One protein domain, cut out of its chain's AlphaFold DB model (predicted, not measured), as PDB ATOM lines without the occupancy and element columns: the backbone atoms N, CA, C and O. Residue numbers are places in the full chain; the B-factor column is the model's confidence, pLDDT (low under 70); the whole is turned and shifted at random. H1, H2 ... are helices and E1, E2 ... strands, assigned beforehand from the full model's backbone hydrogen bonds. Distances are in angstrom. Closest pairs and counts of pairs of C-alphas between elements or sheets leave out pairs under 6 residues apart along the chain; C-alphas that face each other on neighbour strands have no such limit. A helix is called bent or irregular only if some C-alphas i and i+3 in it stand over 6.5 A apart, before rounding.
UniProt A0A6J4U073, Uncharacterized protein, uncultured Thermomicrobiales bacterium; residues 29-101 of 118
ATOM      1  N   PRO A  29       1.079 -62.667  -3.052       43.78
ATOM      2  CA  PRO A  29       1.311 -61.895  -4.261       43.78
ATOM      3  C   PRO A  29       0.070 -61.033  -4.498       43.78
ATOM      4  O   PRO A  29      -0.999 -61.560  -4.812       43.78
ATOM      5  N   GLU A  30       0.198 -59.719  -4.275       51.41
ATOM      6  CA  GLU A  30      -0.816 -58.765  -4.711       51.41
ATOM      7  C   GLU A  30      -1.040 -59.016  -6.209       51.41
ATOM      8  O   GLU A  30      -0.073 -59.342  -6.911       51.41
ATOM      9  N   PRO A  31      -2.293 -58.957  -6.699       47.56
ATOM     10  CA  PRO A  31      -2.550 -59.114  -8.121       47.56
ATOM     11  C   PRO A  31      -1.615 -58.173  -8.881       47.56
ATOM     12  O   PRO A  31      -1.437 -57.023  -8.476       47.56
ATOM     13  N   ASP A  32      -0.971 -58.684  -9.931       54.38
ATOM     14  CA  ASP A  32      -0.190 -57.866 -10.853       54.38
ATOM     15  C   ASP A  32      -1.151 -56.835 -11.474       54.38
ATOM     16  O   ASP A  32      -1.748 -57.069 -12.523       54.38
ATOM     17  N   ASP A  33      -1.301 -55.682 -10.816       60.66
ATOM     18  CA  ASP A  33      -1.929 -54.461 -11.333       60.66
ATOM     19  C   ASP A  33      -0.988 -53.820 -12.374       60.66
ATOM     20  O   ASP A  33      -0.708 -52.616 -12.374       60.66
ATOM     21  N   ASP A  34      -0.413 -54.653 -13.246       71.88
ATOM     22  CA  ASP A  34       0.436 -54.202 -14.327       71.88
ATOM     23  C   ASP A  34      -0.466 -53.666 -15.437       71.88
ATOM     24  O   ASP A  34      -1.075 -54.402 -16.219       71.88
ATOM     25  N   LEU A  35      -0.565 -52.339 -15.490       75.94
ATOM     26  CA  LEU A  35      -1.284 -51.626 -16.541       75.94
ATOM     27  C   LEU A  35      -0.581 -51.734 -17.900       75.94
ATOM     28  O   LEU A  35      -1.098 -51.233 -18.900       75.94
ATOM     29  N   HIS A  36       0.596 -52.358 -17.978       81.06
ATOM     30  CA  HIS A  36       1.317 -52.487 -19.228       81.06
ATOM     31  C   HIS A  36       0.493 -53.216 -20.301       81.06
ATOM     32  O   HIS A  36       0.030 -54.338 -20.123       81.06
ATOM     33  N   GLY A  37       0.316 -52.560 -21.447       77.25
ATOM     34  CA  GLY A  37      -0.474 -53.069 -22.566       77.25
ATOM     35  C   GLY A  37      -1.981 -52.831 -22.434       77.25
ATOM     36  O   GLY A  37      -2.709 -53.093 -23.392       77.25
ATOM     37  N   GLN A  38      -2.457 -52.291 -21.309       81.75
ATOM     38  CA  GLN A  38      -3.873 -51.995 -21.098       81.75
ATOM     39  C   GLN A  38      -4.272 -50.650 -21.711       81.75
ATOM     40  O   GLN A  38      -3.449 -49.738 -21.836       81.75
ATOM     41  N   ILE A  39      -5.541 -50.526 -22.106       78.94
ATOM     42  CA  ILE A  39      -6.115 -49.250 -22.544       78.94
ATOM     43  C   ILE A  39      -6.466 -48.434 -21.297       78.94
ATOM     44  O   ILE A  39      -7.124 -48.942 -20.396       78.94
ATOM     45  N   VAL A  40      -6.002 -47.188 -21.250       78.44
ATOM     46  CA  VAL A  40      -6.332 -46.221 -20.199       78.44
ATOM     47  C   VAL A  40      -7.426 -45.302 -20.722       78.44
ATOM     48  O   VAL A  40      -7.292 -44.772 -21.826       78.44
ATOM     49  N   ASP A  41      -8.462 -45.082 -19.919       79.19
ATOM     50  CA  ASP A  41      -9.577 -44.185 -20.222       79.19
ATOM     51  C   ASP A  41      -9.569 -42.963 -19.289       79.19
ATOM     52  O   ASP A  41      -9.043 -43.011 -18.177       79.19
ATOM     53  N   ASP A  42     -10.171 -41.856 -19.721       70.88
ATOM     54  CA  ASP A  42     -10.230 -40.589 -18.974       70.88
ATOM     55  C   ASP A  42     -11.317 -40.521 -17.884       70.88
ATOM     56  O   ASP A  42     -11.615 -39.447 -17.363       70.88
ATOM     57  N   GLY A  43     -11.922 -41.655 -17.520       66.25
ATOM     58  CA  GLY A  43     -13.034 -41.726 -16.564       66.25
ATOM     59  C   GLY A  43     -14.385 -41.248 -17.118       66.25
ATOM     60  O   GLY A  43     -15.420 -41.637 -16.583       66.25
ATOM     61  N   GLU A  44     -14.398 -40.490 -18.219       65.25
ATOM     62  CA  GLU A  44     -15.597 -40.165 -19.011       65.25
ATOM     63  C   GLU A  44     -15.881 -41.235 -20.083       65.25
ATOM     64  O   GLU A  44     -16.903 -41.190 -20.769       65.25
ATOM     65  N   GLY A  45     -15.000 -42.235 -20.184       68.00
ATOM     66  CA  GLY A  45     -15.098 -43.364 -21.106       68.00
ATOM     67  C   GLY A  45     -14.379 -43.142 -22.437       68.00
ATOM     68  O   GLY A  45     -14.543 -43.960 -23.343       68.00
ATOM     69  N   ASN A  46     -13.591 -42.068 -22.583       71.44
ATOM     70  CA  ASN A  46     -12.766 -41.875 -23.770       71.44
ATOM     71  C   ASN A  46     -11.403 -42.543 -23.578       71.44
ATOM     72  O   ASN A  46     -10.672 -42.246 -22.632       71.44
ATOM     73  N   ALA A  47     -11.034 -43.398 -24.531       76.38
ATOM     74  CA  ALA A  47      -9.736 -44.056 -24.539       76.38
ATOM     75  C   ALA A  47      -8.607 -43.041 -24.775       76.38
ATOM     76  O   ALA A  47      -8.497 -42.452 -25.853       76.38
ATOM     77  N   LEU A  48      -7.730 -42.890 -23.784       76.50
ATOM     78  CA  LEU A  48      -6.532 -42.051 -23.835       76.50
ATOM     79  C   LEU A  48      -5.391 -42.728 -24.604       76.50
ATOM     80  O   LEU A  48      -4.608 -42.056 -25.271       76.50
ATOM     81  N   GLY A  49      -5.290 -44.056 -24.531       78.81
ATOM     82  CA  GLY A  49      -4.255 -44.821 -25.227       78.81
ATOM     83  C   GLY A  49      -3.859 -46.089 -24.483       78.81
ATOM     84  O   GLY A  49      -4.579 -46.551 -23.609       78.81
ATOM     85  N   THR A  50      -2.721 -46.671 -24.846       81.19
ATOM     86  CA  THR A  50      -2.176 -47.884 -24.229       81.19
ATOM     87  C   THR A  50      -1.070 -47.525 -23.243       81.19
ATOM     88  O   THR A  50      -0.118 -46.838 -23.617       81.19
ATOM     89  N   ALA A  51      -1.177 -47.998 -22.003       83.06
ATOM     90  CA  ALA A  51      -0.164 -47.792 -20.978       83.06
ATOM     91  C   ALA A  51       1.091 -48.636 -21.251       83.06
ATOM     92  O   ALA A  51       1.042 -49.853 -21.431       83.06
ATOM     93  N   VAL A  52       2.248 -47.985 -21.260       80.19
ATOM     94  CA  VAL A  52       3.561 -48.616 -21.407       80.19
ATOM     95  C   VAL A  52       4.369 -48.359 -20.146       80.19
ATOM     96  O   VAL A  52       4.587 -47.205 -19.785       80.19
ATOM     97  N   ARG A  53       4.793 -49.424 -19.457       79.75
ATOM     98  CA  ARG A  53       5.582 -49.308 -18.233       79.75
ATOM     99  C   ARG A  53       7.030 -48.987 -18.575       79.75
ATOM    100  O   ARG A  53       7.635 -49.667 -19.401       79.75
ATOM    101  N   LEU A  54       7.591 -47.982 -17.914       74.62
ATOM    102  CA  LEU A  54       9.019 -47.709 -17.999       74.62
ATOM    103  C   LEU A  54       9.806 -48.795 -17.251       74.62
ATOM    104  O   LEU A  54       9.492 -49.091 -16.092       74.62
ATOM    105  N   PRO A  55      10.834 -49.396 -17.876       67.94
ATOM    106  CA  PRO A  55      11.623 -50.435 -17.232       67.94
ATOM    107  C   PRO A  55      12.283 -49.894 -15.956       67.94
ATOM    108  O   PRO A  55      12.892 -48.828 -15.945       67.94
ATOM    109  N   GLY A  56      12.136 -50.631 -14.852       60.88
ATOM    110  CA  GLY A  56      12.707 -50.258 -13.553       60.88
ATOM    111  C   GLY A  56      11.939 -49.185 -12.769       60.88
ATOM    112  O   GLY A  56      12.379 -48.825 -11.679       60.88
ATOM    113  N   LEU A  57      10.792 -48.700 -13.265       67.06
ATOM    114  CA  LEU A  57       9.963 -47.692 -12.595       67.06
ATOM    115  C   LEU A  57       8.491 -48.136 -12.498       67.06
ATOM    116  O   LEU A  57       7.977 -48.888 -13.326       67.06
ATOM    117  N   ALA A  58       7.779 -47.653 -11.475       69.94
ATOM    118  CA  ALA A  58       6.319 -47.786 -11.350       69.94
ATOM    119  C   ALA A  58       5.597 -46.639 -12.090       69.94
ATOM    120  O   ALA A  58       4.675 -46.007 -11.569       69.94
ATOM    121  N   VAL A  59       6.094 -46.314 -13.285       72.56
ATOM    122  CA  VAL A  59       5.610 -45.215 -14.120       72.56
ATOM    123  C   VAL A  59       5.131 -45.787 -15.441       72.56
ATOM    124  O   VAL A  59       5.842 -46.560 -16.087       72.56
ATOM    125  N   TYR A  60       3.933 -45.381 -15.835       78.31
ATOM    126  CA  TYR A  60       3.296 -45.735 -17.087       78.31
ATOM    127  C   TYR A  60       3.174 -44.496 -17.964       78.31
ATOM    128  O   TYR A  60       2.848 -43.405 -17.496       78.31
ATOM    129  N   VAL A  61       3.418 -44.667 -19.253       78.44
ATOM    130  CA  VAL A  61       3.262 -43.621 -20.264       78.44
ATOM    131  C   VAL A  61       2.172 -44.068 -21.216       78.44
ATOM    132  O   VAL A  61       2.194 -45.204 -21.693       78.44
ATOM    133  N   VAL A  62       1.192 -43.206 -21.465       80.44
ATOM    134  CA  VAL A  62       0.098 -43.522 -22.388       80.44
ATOM    135  C   VAL A  62       0.535 -43.226 -23.813       80.44
ATOM    136  O   VAL A  62       1.031 -42.143 -24.116       80.44
ATOM    137  N   THR A  63       0.343 -44.208 -24.689       79.12
ATOM    138  CA  THR A  63       0.841 -44.182 -26.064       79.12
ATOM    139  C   THR A  63      -0.206 -44.660 -27.077       79.12
ATOM    140  O   THR A  63      -1.186 -45.313 -26.717       79.12
ATOM    141  N   ASP A  64      -0.022 -44.378 -28.371       72.56
ATOM    142  CA  ASP A  64      -0.970 -44.780 -29.420       72.56
ATOM    143  C   ASP A  64      -0.918 -46.273 -29.807       72.56
ATOM    144  O   ASP A  64      -1.810 -46.722 -30.525       72.56
ATOM    145  N   GLY A  65      -0.005 -47.080 -29.250       59.91
ATOM    146  CA  GLY A  65       0.093 -48.534 -29.479       59.91
ATOM    147  C   GLY A  65       1.159 -48.966 -30.499       59.91
ATOM    148  O   GLY A  65       1.143 -50.106 -30.964       59.91
ATOM    149  N   ARG A  66       2.082 -48.072 -30.875       63.22
ATOM    150  CA  ARG A  66       3.243 -48.375 -31.732       63.22
ATOM    151  C   ARG A  66       4.425 -48.890 -30.894       63.22
ATOM    152  O   ARG A  66       4.349 -48.979 -29.675       63.22
ATOM    153  N   ARG A  67       5.527 -49.288 -31.541       62.03
ATOM    154  CA  ARG A  67       6.798 -49.517 -30.830       62.03
ATOM    155  C   ARG A  67       7.429 -48.162 -30.523       62.03
ATOM    156  O   ARG A  67       7.580 -47.376 -31.454       62.03
ATOM    157  N   TYR A  68       7.822 -47.943 -29.272       67.00
ATOM    158  CA  TYR A  68       8.526 -46.737 -28.835       67.00
ATOM    159  C   TYR A  68       9.913 -47.094 -28.325       67.00
ATOM    160  O   TYR A  68      10.135 -48.179 -27.779       67.00
ATOM    161  N   SER A  69      10.836 -46.165 -28.515       68.62
ATOM    162  CA  SER A  69      12.133 -46.161 -27.850       68.62
ATOM    163  C   SER A  69      12.009 -45.656 -26.408       68.62
ATOM    164  O   SER A  69      11.066 -44.952 -26.052       68.62
ATOM    165  N   GLU A  70      12.967 -46.016 -25.557       67.19
ATOM    166  CA  GLU A  70      12.996 -45.578 -24.154       67.19
ATOM    167  C   GLU A  70      13.117 -44.044 -24.032       67.19
ATOM    168  O   GLU A  70      12.504 -43.433 -23.155       67.19
ATOM    169  N   ASP A  71      13.811 -43.405 -24.980       64.88
ATOM    170  CA  ASP A  71      13.900 -41.944 -25.098       64.88
ATOM    171  C   ASP A  71      12.532 -41.299 -25.402       64.88
ATOM    172  O   ASP A  71      12.177 -40.270 -24.829       64.88
ATOM    173  N   GLU A  72      11.707 -41.926 -26.248       65.56
ATOM    174  CA  GLU A  72      10.350 -41.441 -26.556       65.56
ATOM    175  C   GLU A  72       9.388 -41.595 -25.374       65.56
ATOM    176  O   GLU A  72       8.470 -40.793 -25.224       65.56
ATOM    177  N   LEU A  73       9.598 -42.598 -24.519       68.00
ATOM    178  CA  LEU A  73       8.796 -42.794 -23.308       68.00
ATOM    179  C   LEU A  73       9.228 -41.861 -22.168       68.00
ATOM    180  O   LEU A  73       8.418 -41.511 -21.314       68.00
ATOM    181  N   THR A  74      10.489 -41.439 -22.140       69.31
ATOM    182  CA  THR A  74      11.008 -40.534 -21.103       69.31
ATOM    183  C   THR A  74      10.854 -39.056 -21.463       69.31
ATOM    184  O   THR A  74      10.725 -38.234 -20.555       69.31
ATOM    185  N   SER A  75      10.766 -38.705 -22.752       68.25
ATOM    186  CA  SER A  75      10.543 -37.323 -23.217       68.25
ATOM    187  C   SER A  75       9.321 -36.632 -22.577       68.25
ATOM    188  O   SER A  75       9.473 -35.507 -22.094       68.25
ATOM    189  N   PRO A  76       8.136 -37.274 -22.458       64.69
ATOM    190  CA  PRO A  76       6.956 -36.653 -21.851       64.69
ATOM    191  C   PRO A  76       7.121 -36.309 -20.365       64.69
ATOM    192  O   PRO A  76       6.397 -35.458 -19.854       64.69
ATOM    193  N   LEU A  77       8.064 -36.943 -19.654       68.44
ATOM    194  CA  LEU A  77       8.295 -36.696 -18.224       68.44
ATOM    195  C   LEU A  77       8.868 -35.297 -17.953       68.44
ATOM    196  O   LEU A  77       8.733 -34.787 -16.841       68.44
ATOM    197  N   GLY A  78       9.530 -34.698 -18.946       65.94
ATOM    198  CA  GLY A  78      10.123 -33.364 -18.850       65.94
ATOM    199  C   GLY A  78       9.228 -32.238 -19.368       65.94
ATOM    200  O   GLY A  78       9.609 -31.072 -19.256       65.94
ATOM    201  N   GLU A  79       8.066 -32.554 -19.947       67.25
ATOM    202  CA  GLU A  79       7.185 -31.556 -20.553       67.25
ATOM    203  C   GLU A  79       6.202 -30.971 -19.519       67.25
ATOM    204  O   GLU A  79       5.537 -31.721 -18.800       67.25
ATOM    205  N   PRO A  80       6.076 -29.631 -19.432       62.81
ATOM    206  CA  PRO A  80       5.194 -28.978 -18.461       62.81
ATOM    207  C   PRO A  80       3.703 -29.195 -18.756       62.81
ATOM    208  O   PRO A  80       2.881 -29.056 -17.853       62.81
ATOM    209  N   ASP A  81       3.365 -29.546 -19.998       66.81
ATOM    210  CA  ASP A  81       1.990 -29.726 -20.472       66.81
ATOM    211  C   ASP A  81       1.510 -31.191 -20.380       66.81
ATOM    212  O   ASP A  81       0.397 -31.523 -20.798       66.81
ATOM    213  N   THR A  82       2.329 -32.082 -19.808       69.56
ATOM    214  CA  THR A  82       1.978 -33.491 -19.592       69.56
ATOM    215  C   THR A  82       1.000 -33.627 -18.430       69.56
ATOM    216  O   THR A  82       1.245 -33.162 -17.315       69.56
ATOM    217  N   ARG A  83      -0.121 -34.311 -18.668       73.94
ATOM    218  CA  ARG A  83      -1.102 -34.604 -17.619       73.94
ATOM    219  C   ARG A  83      -0.637 -35.808 -16.808       73.94
ATOM    220  O   ARG A  83      -0.199 -36.808 -17.373       73.94
ATOM    221  N   LEU A  84      -0.767 -35.716 -15.487       73.44
ATOM    222  CA  LEU A  84      -0.428 -36.787 -14.553       73.44
ATOM    223  C   LEU A  84      -1.708 -37.379 -13.962       73.44
ATOM    224  O   LEU A  84      -2.494 -36.654 -13.350       73.44
ATOM    225  N   PHE A  85      -1.881 -38.691 -14.083       74.94
ATOM    226  CA  PHE A  85      -2.929 -39.435 -13.393       74.94
ATOM    227  C   PHE A  85      -2.308 -40.374 -12.362       74.94
ATOM    228  O   PHE A  85      -1.249 -40.966 -12.583       74.94
ATOM    229  N   LEU A  86      -2.966 -40.492 -11.213       75.50
ATOM    230  CA  LEU A  86      -2.581 -41.418 -10.156       75.50
ATOM    231  C   LEU A  86      -3.407 -42.686 -10.314       75.50
ATOM    232  O   LEU A  86      -4.636 -42.620 -10.314       75.50
ATOM    233  N   HIS A  87      -2.739 -43.827 -10.429       73.38
ATOM    234  CA  HIS A  87      -3.397 -45.120 -10.377       73.38
ATOM    235  C   HIS A  87      -3.303 -45.677  -8.960       73.38
ATOM    236  O   HIS A  87      -2.211 -45.782  -8.393       73.38
ATOM    237  N   THR A  88      -4.457 -46.000  -8.388       70.75
ATOM    238  CA  THR A  88      -4.583 -46.613  -7.067       70.75
ATOM    239  C   THR A  88      -5.342 -47.922  -7.184       70.75
ATOM    240  O   THR A  88      -6.331 -47.972  -7.913       70.75
ATOM    241  N   ASN A  89      -4.930 -48.940  -6.433       74.44
ATOM    242  CA  ASN A  89      -5.684 -50.188  -6.336       74.44
ATOM    243  C   ASN A  89      -6.967 -50.026  -5.498       74.44
ATOM    244  O   ASN A  89      -7.193 -48.987  -4.870       74.44
ATOM    245  N   ASP A  90      -7.779 -51.084  -5.431       68.81
ATOM    246  CA  ASP A  90      -9.041 -51.116  -4.673       68.81
ATOM    247  C   ASP A  90      -8.865 -50.867  -3.162       68.81
ATOM    248  O   ASP A  90      -9.794 -50.440  -2.475       68.81
ATOM    249  N   ALA A  91      -7.658 -51.089  -2.632       71.62
ATOM    250  CA  ALA A  91      -7.299 -50.780  -1.250       71.62
ATOM    251  C   ALA A  91      -6.889 -49.304  -1.038       71.62
ATOM    252  O   ALA A  91      -6.543 -48.912   0.079       71.62
ATOM    253  N   GLY A  92      -6.913 -48.474  -2.088       65.50
ATOM    254  CA  GLY A  92      -6.527 -47.062  -2.056       65.50
ATOM    255  C   GLY A  92      -5.014 -46.825  -2.017       65.50
ATOM    256  O   GLY A  92      -4.568 -45.708  -1.746       65.50
ATOM    257  N   ARG A  93      -4.205 -47.861  -2.268       68.62
ATOM    258  CA  ARG A  93      -2.745 -47.761  -2.350       68.62
ATOM    259  C   ARG A  93      -2.350 -47.264  -3.737       68.62
ATOM    260  O   ARG A  93      -2.839 -47.778  -4.734       68.62
ATOM    261  N   LEU A  94      -1.434 -46.297  -3.803       70.81
ATOM    262  CA  LEU A  94      -0.852 -45.836  -5.067       70.81
ATOM    263  C   LEU A  94      -0.012 -46.955  -5.699       70.81
ATOM    264  O   LEU A  94       0.992 -47.370  -5.118       70.81
ATOM    265  N   THR A  95      -0.419 -47.411  -6.881       70.69
ATOM    266  CA  THR A  95       0.216 -48.497  -7.641       70.69
ATOM    267  C   THR A  95       0.905 -48.009  -8.914       70.69
ATOM    268  O   THR A  95       1.794 -48.690  -9.424       70.69
ATOM    269  N   GLY A  96       0.591 -46.803  -9.401       68.62
ATOM    270  CA  GLY A  96       1.275 -46.243 -10.565       68.62
ATOM    271  C   GLY A  96       1.074 -44.748 -10.778       68.62
ATOM    272  O   GLY A  96       0.093 -44.153 -10.333       68.62
ATOM    273  N   LEU A  97       2.020 -44.145 -11.496       75.12
ATOM    274  CA  LEU A  97       1.892 -42.802 -12.065       75.12
ATOM    275  C   LEU A  97       1.729 -42.925 -13.574       75.12
ATOM    276  O   LEU A  97       2.540 -43.586 -14.217       75.12
ATOM    277  N   ILE A  98       0.707 -42.288 -14.133       76.75
ATOM    278  CA  ILE A  98       0.402 -42.325 -15.560       76.75
ATOM    279  C   ILE A  98       0.668 -40.939 -16.148       76.75
ATOM    280  O   ILE A  98       0.004 -39.969 -15.783       76.75
ATOM    281  N   TYR A  99       1.625 -40.849 -17.068       75.69
ATOM    282  CA  TYR A  99       1.920 -39.634 -17.823       75.69
ATOM    283  C   TYR A  99       1.202 -39.685 -19.169       75.69
ATOM    284  O   TYR A  99       1.384 -40.620 -19.955       75.69
ATOM    285  N   VAL A 100       0.380 -38.672 -19.428       74.00
ATOM    286  CA  VAL A 100      -0.371 -38.511 -20.672       74.00
ATOM    287  C   VAL A 100       0.160 -37.269 -21.385       74.00
ATOM    288  O   VAL A 100      -0.053 -36.158 -20.883       74.00
ATOM    289  N   PRO A 101       0.877 -37.430 -22.513       68.19
ATOM    290  CA  PRO A 101       1.387 -36.295 -23.276       68.19
ATOM    291  C   PRO A 101       0.233 -35.420 -23.785       68.19
ATOM    292  O   PRO A 101      -0.901 -35.888 -23.912       68.19
TER     293      PRO A 101
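This is residues 29 to 101 of the 118 residues of an uncharacterized protein of uncultured Thermomicrobiales bacterium (UniProt A0A6J4U073). A single five-stranded sheet, strongly twisted and curled like part of a barrel that stays open, makes the body, and one short helix, H1, packs over one of its faces and crosses its strands. The E1, E2, E3 meander makes one part of the sheet, and the hairpin of E4 and E5 joins it with E5 beside E3. The printed part has 73 residues, with five named strands and one named helix in the order E1, E2, E3, H1, E4, E5, and its class is mixed, helices and strands. Across the mixed sheet the order is E1, E2, E3, E5, E4, with E3 and E5 parallel and the other neighbours antiparallel. The whole is compact, with a radius of gyration of the C-alphas of 12.1 A and spans of 32 by 30 by 23 A.

Find C-alpha 39 at (-6.115, -49.250, -22.544), where E1, residues 39 to 41, begins. E2 takes residues 47 to 53 and is 17.4 A long; E3 takes residues 59 to 63 and is 12.9 A long. Look next for E5 at residues 94 to 100, 17.2 A long and ending at C-alpha 100 at (-0.371, -38.511, -20.672), and for E4 at residues 83 to 88, 16.4 A long. H1, residues 70 to 78, runs 13.6 A from C-alpha 70 at (12.996, -45.578, -24.154).

Start at E3 and E5, which are parallel at 35 degrees; N 60 and O 97 are 2.8 A apart, within hydrogen-bond range. On from E5, the hairpin of E4 and E5 is antiparallel at 158 degrees, with N 85 and O 98 at 2.8 A. E2 and E3, a hairpin, are antiparallel at 135 degrees, with N 52 and O 61 at 2.8 A. E1 and E2, also a hairpin, are antiparallel at 129 degrees, with N 40 and O 49 at 2.8 A. The pairing of E2 is staggered: its residues 47 to 50 pair with E1 and its residues 50 to 53 with E3. The edge strands E1 and E4 are apart. H1 is on the sheet at a height of 9.4 A, only just over E3 alone, since 4 of its C-alphas fall on E3 and 2 each on E2 and E5. On the local plane it runs across the strands, at 77 degrees to E3; the closest C-alphas of H1 and E3 are those of Leu 73 and Val 61, 6.4 A apart. H1 is irregular, but only just: C-alphas 73 and 76 are 6.6 A apart. In its backbone 2 of 5 O i to N i+4 pairs and 4 of 6 O i to N i+3 pairs are within range.

The two C-alphas farthest apart are those of Pro 29 and Pro 80, 36.1 A. The printed part has no cut and no long link. The mean pLDDT of the printed part is 70.4; look for values under 70 at 35 residues, among them 29 to 33 and 65 to 82.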